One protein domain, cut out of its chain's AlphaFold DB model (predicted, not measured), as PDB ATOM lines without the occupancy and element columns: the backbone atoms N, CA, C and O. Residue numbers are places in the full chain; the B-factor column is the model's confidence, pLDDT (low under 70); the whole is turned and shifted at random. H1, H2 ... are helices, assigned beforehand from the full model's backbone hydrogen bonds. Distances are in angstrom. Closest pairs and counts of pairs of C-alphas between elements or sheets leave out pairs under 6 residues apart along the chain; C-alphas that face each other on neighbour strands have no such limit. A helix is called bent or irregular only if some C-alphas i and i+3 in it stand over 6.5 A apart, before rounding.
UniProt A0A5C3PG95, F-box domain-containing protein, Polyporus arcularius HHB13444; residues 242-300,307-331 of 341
ATOM      1  N   GLU A 242      63.326  43.168 -17.620       91.62
ATOM      2  CA  GLU A 242      64.546  43.145 -16.810       91.62
ATOM      3  C   GLU A 242      64.605  41.896 -15.927       91.62
ATOM      4  O   GLU A 242      65.637  41.220 -15.902       91.62
ATOM      5  N   PHE A 243      63.477  41.484 -15.337       92.38
ATOM      6  CA  PHE A 243      63.359  40.200 -14.640       92.38
ATOM      7  C   PHE A 243      63.855  39.024 -15.501       92.38
ATOM      8  O   PHE A 243      64.631  38.181 -15.044       92.38
ATOM      9  N   TYR A 244      63.466  38.971 -16.781       89.00
ATOM     10  CA  TYR A 244      63.890  37.891 -17.679       89.00
ATOM     11  C   TYR A 244      65.364  37.980 -18.074       89.00
ATOM     12  O   TYR A 244      65.977  36.935 -18.308       89.00
ATOM     13  N   MET A 245      65.942  39.182 -18.144       87.25
ATOM     14  CA  MET A 245      67.383  39.356 -18.341       87.25
ATOM     15  C   MET A 245      68.168  38.864 -17.126       87.25
ATOM     16  O   MET A 245      69.074  38.049 -17.277       87.25
ATOM     17  N   LEU A 246      67.764  39.262 -15.918       89.12
ATOM     18  CA  LEU A 246      68.373  38.795 -14.673       89.12
ATOM     19  C   LEU A 246      68.255  37.273 -14.527       89.12
ATOM     20  O   LEU A 246      69.234  36.598 -14.209       89.12
ATOM     21  N   ARG A 247      67.084  36.706 -14.841       87.25
ATOM     22  CA  ARG A 247      66.865  35.253 -14.856       87.25
ATOM     23  C   ARG A 247      67.764  34.564 -15.884       87.25
ATOM     24  O   ARG A 247      68.288  33.483 -15.621       87.25
ATOM     25  N   TYR A 248      67.965  35.180 -17.048       83.44
ATOM     26  CA  TYR A 248      68.887  34.688 -18.068       83.44
ATOM     27  C   TYR A 248      70.337  34.720 -17.582       83.44
ATOM     28  O   TYR A 248      71.055  33.744 -17.781       83.44
ATOM     29  N   ASP A 249      70.773  35.771 -16.898       80.38
ATOM     30  CA  ASP A 249      72.135  35.872 -16.365       80.38
ATOM     31  C   ASP A 249      72.383  34.901 -15.199       80.38
ATOM     32  O   ASP A 249      73.463  34.306 -15.091       80.38
ATOM     33  N   ALA A 250      71.357  34.640 -14.382       79.12
ATOM     34  CA  ALA A 250      71.398  33.672 -13.287       79.12
ATOM     35  C   ALA A 250      71.651  32.224 -13.746       79.12
ATOM     36  O   ALA A 250      72.128  31.415 -12.948       79.12
ATOM     37  N   ARG A 251      71.429  31.897 -15.031       72.94
ATOM     38  CA  ARG A 251      71.591  30.542 -15.603       72.94
ATOM     39  C   ARG A 251      72.984  29.940 -15.398       72.94
ATOM     40  O   ARG A 251      73.165  28.728 -15.445       72.94
ATOM     41  N   TYR A 252      73.998  30.783 -15.211       67.62
ATOM     42  CA  TYR A 252      75.371  30.335 -14.997       67.62
ATOM     43  C   TYR A 252      75.655  29.889 -13.557       67.62
ATOM     44  O   TYR A 252      76.736  29.356 -13.320       67.62
ATOM     45  N   MET A 253      74.712  30.094 -12.624       68.12
ATOM     46  CA  MET A 253      74.613  29.534 -11.261       68.12
ATOM     47  C   MET A 253      75.901  29.412 -10.438       68.12
ATOM     48  O   MET A 253      75.980  28.639  -9.484       68.12
ATOM     49  N   LYS A 254      76.919  30.223 -10.726       78.19
ATOM     50  CA  LYS A 254      78.064  30.339  -9.828       78.19
ATOM     51  C   LYS A 254      77.552  30.927  -8.510       78.19
ATOM     52  O   LYS A 254      76.841  31.933  -8.569       78.19
ATOM     53  N   PRO A 255      77.933  30.385  -7.337       81.12
ATOM     54  CA  PRO A 255      77.409  30.842  -6.048       81.12
ATOM     55  C   PRO A 255      77.472  32.363  -5.866       81.12
ATOM     56  O   PRO A 255      76.491  32.979  -5.462       81.12
ATOM     57  N   ARG A 256      78.586  32.982  -6.280       82.94
ATOM     58  CA  ARG A 256      78.779  34.441  -6.243       82.94
ATOM     59  C   ARG A 256      77.816  35.208  -7.152       82.94
ATOM     60  O   ARG A 256      77.284  36.230  -6.748       82.94
ATOM     61  N   ILE A 257      77.585  34.719  -8.371       82.38
ATOM     62  CA  ILE A 257      76.660  35.355  -9.322       82.38
ATOM     63  C   ILE A 257      75.230  35.263  -8.781       82.38
ATOM     64  O   ILE A 257      74.510  36.256  -8.789       82.38
ATOM     65  N   TRP A 258      74.843  34.103  -8.241       87.19
ATOM     66  CA  TRP A 258      73.529  33.928  -7.626       87.19
ATOM     67  C   TRP A 258      73.315  34.872  -6.443       87.19
ATOM     68  O   TRP A 258      72.272  35.504  -6.362       87.19
ATOM     69  N   GLN A 259      74.305  35.026  -5.560       88.81
ATOM     70  CA  GLN A 259      74.218  35.952  -4.425       88.81
ATOM     71  C   GLN A 259      73.959  37.403  -4.854       88.81
ATOM     72  O   GLN A 259      73.251  38.117  -4.152       88.81
ATOM     73  N   ILE A 260      74.491  37.818  -6.008       89.19
ATOM     74  CA  ILE A 260      74.302  39.168  -6.560       89.19
ATOM     75  C   ILE A 260      72.940  39.309  -7.252       89.19
ATOM     76  O   ILE A 260      72.269  40.326  -7.092       89.19
ATOM     77  N   ILE A 261      72.533  38.312  -8.042       90.19
ATOM     78  CA  ILE A 261      71.328  38.399  -8.881       90.19
ATOM     79  C   ILE A 261      70.052  38.089  -8.088       90.19
ATOM     80  O   ILE A 261      69.025  38.725  -8.316       90.19
ATOM     81  N   ARG A 262      70.109  37.151  -7.134       90.94
ATOM     82  CA  ARG A 262      68.969  36.730  -6.309       90.94
ATOM     83  C   ARG A 262      68.180  37.899  -5.704       90.94
ATOM     84  O   ARG A 262      66.979  37.920  -5.931       90.94
ATOM     85  N   PRO A 263      68.777  38.845  -4.947       94.25
ATOM     86  CA  PRO A 263      67.994  39.909  -4.313       94.25
ATOM     87  C   PRO A 263      67.220  40.749  -5.333       94.25
ATOM     88  O   PRO A 263      66.059  41.055  -5.099       94.25
ATOM     89  N   LYS A 264      67.816  41.023  -6.501       94.69
ATOM     90  CA  LYS A 264      67.141  41.742  -7.589       94.69
ATOM     91  C   LYS A 264      65.949  40.949  -8.123       94.69
ATOM     92  O   LYS A 264      64.866  41.494  -8.268       94.69
ATOM     93  N   LEU A 265      66.120  39.646  -8.375       93.19
ATOM     94  CA  LEU A 265      65.016  38.788  -8.826       93.19
ATOM     95  C   LEU A 265      63.838  38.799  -7.845       93.19
ATOM     96  O   LEU A 265      62.693  38.869  -8.283       93.19
ATOM     97  N   LEU A 266      64.115  38.745  -6.539       94.12
ATOM     98  CA  LEU A 266      63.076  38.781  -5.510       94.12
ATOM     99  C   LEU A 266      62.350  40.131  -5.481       94.12
ATOM    100  O   LEU A 266      61.125  40.142  -5.432       94.12
ATOM    101  N   GLU A 267      63.068  41.247  -5.621       95.12
ATOM    102  CA  GLU A 267      62.478  42.592  -5.703       95.12
ATOM    103  C   GLU A 267      61.467  42.707  -6.858       95.12
ATOM    104  O   GLU A 267      60.335  43.154  -6.662       95.12
ATOM    105  N   HIS A 268      61.829  42.222  -8.051       94.69
ATOM    106  CA  HIS A 268      60.918  42.191  -9.200       94.69
ATOM    107  C   HIS A 268      59.674  41.325  -8.933       94.69
ATOM    108  O   HIS A 268      58.552  41.706  -9.279       94.69
ATOM    109  N   LEU A 269      59.840  40.170  -8.281       94.19
ATOM    110  CA  LEU A 269      58.724  39.279  -7.955       94.19
ATOM    111  C   LEU A 269      57.801  39.863  -6.873       94.19
ATOM    112  O   LEU A 269      56.580  39.729  -6.963       94.19
ATOM    113  N   GLU A 270      58.345  40.548  -5.867       92.94
ATOM    114  CA  GLU A 270      57.567  41.265  -4.848       92.94
ATOM    115  C   GLU A 270      56.798  42.448  -5.444       92.94
ATOM    116  O   GLU A 270      55.616  42.658  -5.129       92.94
ATOM    117  N   ALA A 271      57.434  43.194  -6.351       92.19
ATOM    118  CA  ALA A 271      56.793  44.264  -7.099       92.19
ATOM    119  C   ALA A 271      55.634  43.725  -7.952       92.19
ATOM    120  O   ALA A 271      54.540  44.300  -7.941       92.19
ATOM    121  N   GLU A 272      55.823  42.590  -8.630       92.75
ATOM    122  CA  GLU A 272      54.777  41.943  -9.422       92.75
ATOM    123  C   GLU A 272      53.628  41.421  -8.550       92.75
ATOM    124  O   GLU A 272      52.460  41.672  -8.872       92.75
ATOM    125  N   ARG A 273      53.913  40.774  -7.412       89.44
ATOM    126  CA  ARG A 273      52.881  40.370  -6.436       89.44
ATOM    127  C   ARG A 273      52.067  41.573  -5.968       89.44
ATOM    128  O   ARG A 273      50.836  41.554  -6.033       89.44
ATOM    129  N   SER A 274      52.745  42.658  -5.597       88.00
ATOM    130  CA  SER A 274      52.109  43.913  -5.185       88.00
ATOM    131  C   SER A 274      51.264  44.528  -6.304       88.00
ATOM    132  O   SER A 274      50.156  45.013  -6.062       88.00
ATOM    133  N   ARG A 275      51.752  44.501  -7.550       88.62
ATOM    134  CA  ARG A 275      51.032  45.000  -8.729       88.62
ATOM    135  C   ARG A 275      49.774  44.182  -8.996       88.62
ATOM    136  O   ARG A 275      48.714  44.766  -9.227       88.62
ATOM    137  N   ARG A 276      49.870  42.851  -8.954       86.12
ATOM    138  CA  ARG A 276      48.737  41.932  -9.131       86.12
ATOM    139  C   ARG A 276      47.691  42.142  -8.051       86.12
ATOM    140  O   ARG A 276      46.515  42.244  -8.383       86.12
ATOM    141  N   GLU A 277      48.107  42.286  -6.797       86.38
ATOM    142  CA  GLU A 277      47.185  42.548  -5.696       86.38
ATOM    143  C   GLU A 277      46.457  43.883  -5.893       86.38
ATOM    144  O   GLU A 277      45.227  43.913  -5.963       86.38
ATOM    145  N   LYS A 278      47.190  44.974  -6.158       87.31
ATOM    146  CA  LYS A 278      46.594  46.277  -6.510       87.31
ATOM    147  C   LYS A 278      45.640  46.179  -7.707       87.31
ATOM    148  O   LYS A 278      44.602  46.839  -7.722       87.31
ATOM    149  N   ALA A 279      45.957  45.355  -8.708       86.81
ATOM    150  CA  ALA A 279      45.104  45.145  -9.873       86.81
ATOM    151  C   ALA A 279      43.799  44.404  -9.533       86.81
ATOM    152  O   ALA A 279      42.759  44.764 -10.088       86.81
ATOM    153  N   LYS A 280      43.819  43.426  -8.617       86.81
ATOM    154  CA  LYS A 280      42.596  42.761  -8.126       86.81
ATOM    155  C   LYS A 280      41.666  43.775  -7.453       86.81
ATOM    156  O   LYS A 280      40.500  43.886  -7.826       86.81
ATOM    157  N   TRP A 281      42.207  44.596  -6.552       85.69
ATOM    158  CA  TRP A 281      41.455  45.663  -5.881       85.69
ATOM    159  C   TRP A 281      40.933  46.725  -6.853       85.69
ATOM    160  O   TRP A 281      39.788  47.164  -6.740       85.69
ATOM    161  N   LYS A 282      41.727  47.092  -7.865       87.56
ATOM    162  CA  LYS A 282      41.292  48.003  -8.930       87.56
ATOM    163  C   LYS A 282      40.119  47.424  -9.724       87.56
ATOM    164  O   LYS A 282      39.132  48.129  -9.906       87.56
ATOM    165  N   LYS A 283      40.189  46.150 -10.134       86.44
ATOM    166  CA  LYS A 283      39.084  45.459 -10.824       86.44
ATOM    167  C   LYS A 283      37.813  45.447  -9.976       86.44
ATOM    168  O   LYS A 283      36.754  45.794 -10.486       86.44
ATOM    169  N   ARG A 284      37.920  45.123  -8.683       85.94
ATOM    170  CA  ARG A 284      36.783  45.162  -7.748       85.94
ATOM    171  C   ARG A 284      36.171  46.561  -7.661       85.94
ATOM    172  O   ARG A 284      34.960  46.720  -7.774       85.94
ATOM    173  N   ARG A 285      37.004  47.599  -7.548       87.75
ATOM    174  CA  ARG A 285      36.545  48.996  -7.560       87.75
ATOM    175  C   ARG A 285      35.845  49.370  -8.869       87.75
ATOM    176  O   ARG A 285      34.820  50.046  -8.834       87.75
ATOM    177  N   ASP A 286      36.373  48.931 -10.009       87.62
ATOM    178  CA  ASP A 286      35.783  49.189 -11.326       87.62
ATOM    179  C   ASP A 286      34.445  48.445 -11.521       87.62
ATOM    180  O   ASP A 286      33.519  49.012 -12.103       87.62
ATOM    181  N   LEU A 287      34.291  47.237 -10.963       87.88
ATOM    182  CA  LEU A 287      33.009  46.524 -10.903       87.88
ATOM    183  C   LEU A 287      31.981  47.285 -10.057       87.88
ATOM    184  O   LEU A 287      30.881  47.558 -10.536       87.88
ATOM    185  N   LEU A 288      32.349  47.706  -8.839       87.38
ATOM    186  CA  LEU A 288      31.468  48.504  -7.975       87.38
ATOM    187  C   LEU A 288      31.056  49.816  -8.653       87.38
ATOM    188  O   LEU A 288      29.899  50.224  -8.581       87.38
ATOM    189  N   ARG A 289      31.988  50.457  -9.367       89.50
ATOM    190  CA  ARG A 289      31.713  51.642 -10.188       89.50
ATOM    191  C   ARG A 289      30.682  51.349 -11.274       89.50
ATOM    192  O   ARG A 289      29.824  52.194 -11.526       89.50
ATOM    193  N   GLY A 290      30.760  50.182 -11.913       87.62
ATOM    194  CA  GLY A 290      29.763  49.693 -12.863       87.62
ATOM    195  C   GLY A 290      28.377  49.590 -12.228       87.62
ATOM    196  O   GLY A 290      27.449  50.242 -12.703       87.62
ATOM    197  N   TYR A 291      28.260  48.870 -11.107       86.94
ATOM    198  CA  TYR A 291      26.996  48.726 -10.374       86.94
ATOM    199  C   TYR A 291      26.425  50.072  -9.919       86.94
ATOM    200  O   TYR A 291      25.256  50.355 -10.165       86.94
ATOM    201  N   TYR A 292      27.255  50.946  -9.346       86.44
ATOM    202  CA  TYR A 292      26.840  52.281  -8.912       86.44
ATOM    203  C   TYR A 292      26.321  53.135 -10.077       86.44
ATOM    204  O   TYR A 292      25.310  53.829  -9.958       86.44
ATOM    205  N   ARG A 293      26.986  53.072 -11.239       86.31
ATOM    206  CA  ARG A 293      26.530  53.763 -12.454       86.31
ATOM    207  C   ARG A 293      25.204  53.204 -12.963       86.31
ATOM    208  O   ARG A 293      24.370  54.000 -13.388       86.31
ATOM    209  N   SER A 294      25.011  51.888 -12.923       85.38
ATOM    210  CA  SER A 294      23.750  51.247 -13.306       85.38
ATOM    211  C   SER A 294      22.616  51.619 -12.349       85.38
ATOM    212  O   SER A 294      21.576  52.064 -12.817       85.38
ATOM    213  N   PHE A 295      22.843  51.568 -11.034       82.75
ATOM    214  CA  PHE A 295      21.879  51.986 -10.006       82.75
ATOM    215  C   PHE A 295      21.459  53.456 -10.150       82.75
ATOM    216  O   PHE A 295      20.285  53.798 -10.067       82.75
ATOM    217  N   ARG A 296      22.402  54.357 -10.457       78.50
ATOM    218  CA  ARG A 296      22.068  55.765 -10.743       78.50
ATOM    219  C   ARG A 296      21.289  55.964 -12.048       78.50
ATOM    220  O   ARG A 296      20.720  57.037 -12.255       78.50
ATOM    221  N   ARG A 297      21.325  54.993 -12.967       74.38
ATOM    222  CA  ARG A 297      20.668  55.056 -14.283       74.38
ATOM    223  C   ARG A 297      19.333  54.312 -14.327       74.38
ATOM    224  O   ARG A 297      18.505  54.715 -15.138       74.38
ATOM    225  N   SER A 298      19.115  53.294 -13.491       70.00
ATOM    226  CA  SER A 298      17.886  52.482 -13.478       70.00
ATOM    227  C   SER A 298      16.623  53.312 -13.238       70.00
ATOM    228  O   SER A 298      15.584  53.007 -13.801       70.00
ATOM    229  N   ASP A 299      16.737  54.428 -12.517       57.53
ATOM    230  CA  ASP A 299      15.622  55.339 -12.216       57.53
ATOM    231  C   ASP A 299      15.423  56.463 -13.243       57.53
ATOM    232  O   ASP A 299      14.615  57.369 -13.051       57.53
ATOM    233  N   ARG A 300      16.160  56.448 -14.362       53.59
ATOM    234  CA  ARG A 300      15.920  57.398 -15.464       53.59
ATOM    235  C   ARG A 300      14.792  56.955 -16.399       53.59
ATOM    236  O   ARG A 300      14.458  57.703 -17.315       53.59
ATOM    237  N   ILE A 307      14.307  62.492  -6.637       58.59
ATOM    238  CA  ILE A 307      15.270  63.596  -6.458       58.59
ATOM    239  C   ILE A 307      16.500  63.112  -5.676       58.59
ATOM    240  O   ILE A 307      17.624  63.521  -5.980       58.59
ATOM    241  N   GLN A 308      16.299  62.163  -4.758       61.28
ATOM    242  CA  GLN A 308      17.327  61.581  -3.900       61.28
ATOM    243  C   GLN A 308      18.455  60.898  -4.689       61.28
ATOM    244  O   GLN A 308      19.626  61.034  -4.335       61.28
ATOM    245  N   LYS A 309      18.154  60.225  -5.811       63.94
ATOM    246  CA  LYS A 309      19.176  59.555  -6.643       63.94
ATOM    247  C   LYS A 309      19.965  60.528  -7.523       63.94
ATOM    248  O   LYS A 309      21.101  60.235  -7.915       63.94
ATOM    249  N   ARG A 310      19.398  61.703  -7.822       63.84
ATOM    250  CA  ARG A 310      20.073  62.778  -8.576       63.84
ATOM    251  C   ARG A 310      21.071  63.544  -7.712       63.84
ATOM    252  O   ARG A 310      22.097  63.966  -8.240       63.84
ATOM    253  N   THR A 311      20.802  63.654  -6.413       71.56
ATOM    254  CA  THR A 311      21.692  64.275  -5.420       71.56
ATOM    255  C   THR A 311      22.804  63.349  -4.925       71.56
ATOM    256  O   THR A 311      23.703  63.807  -4.226       71.56
ATOM    257  N   LEU A 312      22.782  62.057  -5.286       77.25
ATOM    258  CA  LEU A 312      23.870  61.135  -4.956       77.25
ATOM    259  C   LEU A 312      25.196  61.599  -5.571       77.25
ATOM    260  O   LEU A 312      25.269  61.951  -6.755       77.25
ATOM    261  N   ALA A 313      26.250  61.525  -4.760       82.75
ATOM    262  CA  ALA A 313      27.592  61.949  -5.126       82.75
ATOM    263  C   ALA A 313      28.128  61.195  -6.361       82.75
ATOM    264  O   ALA A 313      27.628  60.136  -6.765       82.75
ATOM    265  N   ASN A 314      29.167  61.724  -7.007       86.44
ATOM    266  CA  ASN A 314      29.854  60.947  -8.038       86.44
ATOM    267  C   ASN A 314      30.538  59.716  -7.401       86.44
ATOM    268  O   ASN A 314      30.631  59.599  -6.181       86.44
ATOM    269  N   PHE A 315      30.977  58.758  -8.221       87.94
ATOM    270  CA  PHE A 315      31.542  57.518  -7.681       87.94
ATOM    271  C   PHE A 315      32.820  57.744  -6.864       87.94
ATOM    272  O   PHE A 315      33.034  57.013  -5.904       87.94
ATOM    273  N   GLU A 316      33.662  58.716  -7.225       89.12
ATOM    274  CA  GLU A 316      34.909  58.960  -6.493       89.12
ATOM    275  C   GLU A 316      34.605  59.406  -5.061       89.12
ATOM    276  O   GLU A 316      35.134  58.809  -4.125       89.12
ATOM    277  N   ASP A 317      33.652  60.323  -4.885       87.62
ATOM    278  CA  ASP A 317      33.198  60.782  -3.567       87.62
ATOM    279  C   ASP A 317      32.426  59.690  -2.815       87.62
ATOM    280  O   ASP A 317      32.698  59.411  -1.647       87.62
ATOM    281  N   ALA A 318      31.503  59.000  -3.498       86.06
ATOM    282  CA  ALA A 318      30.728  57.912  -2.907       86.06
ATOM    283  C   ALA A 318      31.637  56.772  -2.423       86.06
ATOM    284  O   ALA A 318      31.395  56.202  -1.365       86.06
ATOM    285  N   SER A 319      32.720  56.467  -3.148       86.44
ATOM    286  CA  SER A 319      33.674  55.416  -2.775       86.44
ATOM    287  C   SER A 319      34.442  55.697  -1.478       86.44
ATOM    288  O   SER A 319      34.996  54.767  -0.892       86.44
ATOM    289  N   GLN A 320      34.459  56.950  -1.006       86.50
ATOM    290  CA  GLN A 320      35.065  57.319   0.276       86.50
ATOM    291  C   GLN A 320      34.128  57.093   1.467       86.50
ATOM    292  O   GLN A 320      34.602  57.063   2.604       86.50
ATOM    293  N   LEU A 321      32.824  56.908   1.229       87.44
ATOM    294  CA  LEU A 321      31.849  56.680   2.293       87.44
ATOM    295  C   LEU A 321      32.144  55.357   3.024       87.44
ATOM    296  O   LEU A 321      32.469  54.361   2.367       87.44
ATOM    297  N   PRO A 322      31.982  55.294   4.360       86.00
ATOM    298  CA  PRO A 322      32.261  54.086   5.140       86.00
ATOM    299  C   PRO A 322      31.532  52.835   4.630       86.00
ATOM    300  O   PRO A 322      32.138  51.770   4.546       86.00
ATOM    301  N   CYS A 323      30.271  52.967   4.207       83.00
ATOM    302  CA  CYS A 323      29.483  51.865   3.645       83.00
ATOM    303  C   CYS A 323      30.048  51.344   2.310       83.00
ATOM    304  O   CYS A 323      30.083  50.139   2.076       83.00
ATOM    305  N   MET A 324      30.557  52.231   1.454       82.31
ATOM    306  CA  MET A 324      31.144  51.862   0.162       82.31
ATOM    307  C   MET A 324      32.550  51.280   0.328       82.31
ATOM    308  O   MET A 324      32.897  50.307  -0.343       82.31
ATOM    309  N   ARG A 325      33.346  51.815   1.265       81.88
ATOM    310  CA  ARG A 325      34.626  51.212   1.657       81.88
ATOM    311  C   ARG A 325      34.427  49.814   2.230       81.88
ATOM    312  O   ARG A 325      35.164  48.914   1.836       81.88
ATOM    313  N   ALA A 326      33.416  49.618   3.079       82.56
ATOM    314  CA  ALA A 326      33.071  48.305   3.613       82.56
ATOM    315  C   ALA A 326      32.765  47.305   2.488       82.56
ATOM    316  O   ALA A 326      33.354  46.234   2.470       82.56
ATOM    317  N   LEU A 327      31.964  47.671   1.478       79.75
ATOM    318  CA  LEU A 327      31.692  46.799   0.320       79.75
ATOM    319  C   LEU A 327      32.947  46.450  -0.497       79.75
ATOM    320  O   LEU A 327      33.061  45.346  -1.043       79.75
ATOM    321  N   LEU A 328      33.905  47.379  -0.580       78.00
ATOM    322  CA  LEU A 328      35.179  47.118  -1.235       78.00
ATOM    323  C   LEU A 328      35.983  46.076  -0.456       78.00
ATOM    324  O   LEU A 328      36.419  45.126  -1.093       78.00
ATOM    325  N   VAL A 329      36.133  46.194   0.868       80.50
ATOM    326  CA  VAL A 329      37.043  45.341   1.668       80.50
ATOM    327  C   VAL A 329      36.394  44.150   2.380       80.50
ATOM    328  O   VAL A 329      37.118  43.320   2.919       80.50
ATOM    329  N   ALA A 330      35.063  44.035   2.382       76.06
ATOM    330  CA  ALA A 330      34.329  43.007   3.130       76.06
ATOM    331  C   ALA A 330      34.624  41.567   2.687       76.06
ATOM    332  O   ALA A 330      34.401  40.642   3.459       76.06
ATOM    333  N   GLN A 331      35.094  41.370   1.454       77.44
ATOM    334  CA  GLN A 331      35.429  40.055   0.915       77.44
ATOM    335  C   GLN A 331      36.754  40.106   0.149       77.44
ATOM    336  O   GLN A 331      37.112  41.163  -0.389       77.44
TER     337      GLN A 331
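Overview. This is residues 242 to 300 and 307 to 331 of the 341 residues of the protein "F-box domain-containing protein" of Polyporus arcularius HHB13444 (UniProt A0A5C3PG95). One very long helix, H2, makes the axis of a thin rod; at its first end the short helix H1 folds back beside it as a helical hairpin, and toward its other end the short helices H3, H4 and H5 follow one another back along it, with H5 packed on it. Between these two ends, residues 270 to 280 of H2 stand free, a bare shaft with no other part of the printed chain near it. The printed part has 84 residues, with five named helices in the order H1, H2, H3, H4, H5 and no named strand, and its class is all helix. It is extended, with a radius of gyration of the C-alphas of 22.1 A, and the C-alphas span 71 by 22 by 19 A.

Arrangement. H1, residues 242 to 250, touches H2, residues 255 to 298, at a shallow tilt of 26 degrees, and they run opposite ways. The two form a helical hairpin, and their closest C-alphas, those of Ala 250 and Trp 258, are 6.1 A apart. H2 touches H1 with residues 257 to 268 alone, and within that stretch it has a kink of 33 degrees near residue 262. H2 is the hub, touching three other helices. H3, residues 307 to 310, is close to H2 but not clearly touching, and their closest C-alphas are those of Arg 296 and Lys 309, 6.3 A apart. H4, residues 315 to 318, only just touches H2, with 3 pairs of C-alphas within 8 A; the closest are those of Arg 289 and Phe 315, at 6.4 A, and H2 touches H4 with residues 289 to 293 alone. H5, residues 322 to 329, touches H2 at a steep tilt of 47 degrees, and they run opposite ways. Their closest C-alphas are those of Arg 285 and Leu 328, 6.7 A apart, and H2 touches H5 with residues 281 to 288 alone. H4 and H5 are close but not clearly touching, with the C-alphas of Ala 318 and Met 324 the closest at 6.8 A. H1 is apart from H3, H4 and H5, and H3 is apart from H4 and H5. In H1 and H5 every O i to N i+4 pair is within hydrogen-bond range, in H2 38 of 40 are, and H3 and H4 are too short for such a pair.

Along the chain. H1 begins at C-alpha 242, at (64.546, 43.145, -16.810), and measures 12.2 A from first to last C-alpha. H2 has 44 residues and measures 63.8 A, from C-alpha 255 at (77.409, 30.842, -6.048) to C-alpha 298 at (17.886, 52.482, -13.478). It is irregular, but only just: C-alphas 260 and 263 are 6.7 A apart. H3 and H4, four residues each, measure 5.3 A and 4.9 A. H5 measures 10.6 A and ends at C-alpha 329, at (37.043, 45.341, 1.668).

Size, cuts and confidence. The outline is a rod, and the two C-alphas farthest apart, those of Lys 254 and Ile 307, are 71.1 A from each other. Residues 301 to 306 are not printed, and C-alphas 300 and 307 are 11.0 A apart across this cut. The link from H2 to H3 runs across the cut, while the links H1 to H2, H3 to H4 and H4 to H5 are tight. The mean pLDDT of the printed part is 83.5, and the model's confidence is under 70 at residues 252 to 253, 299 to 300 and 307 to 310.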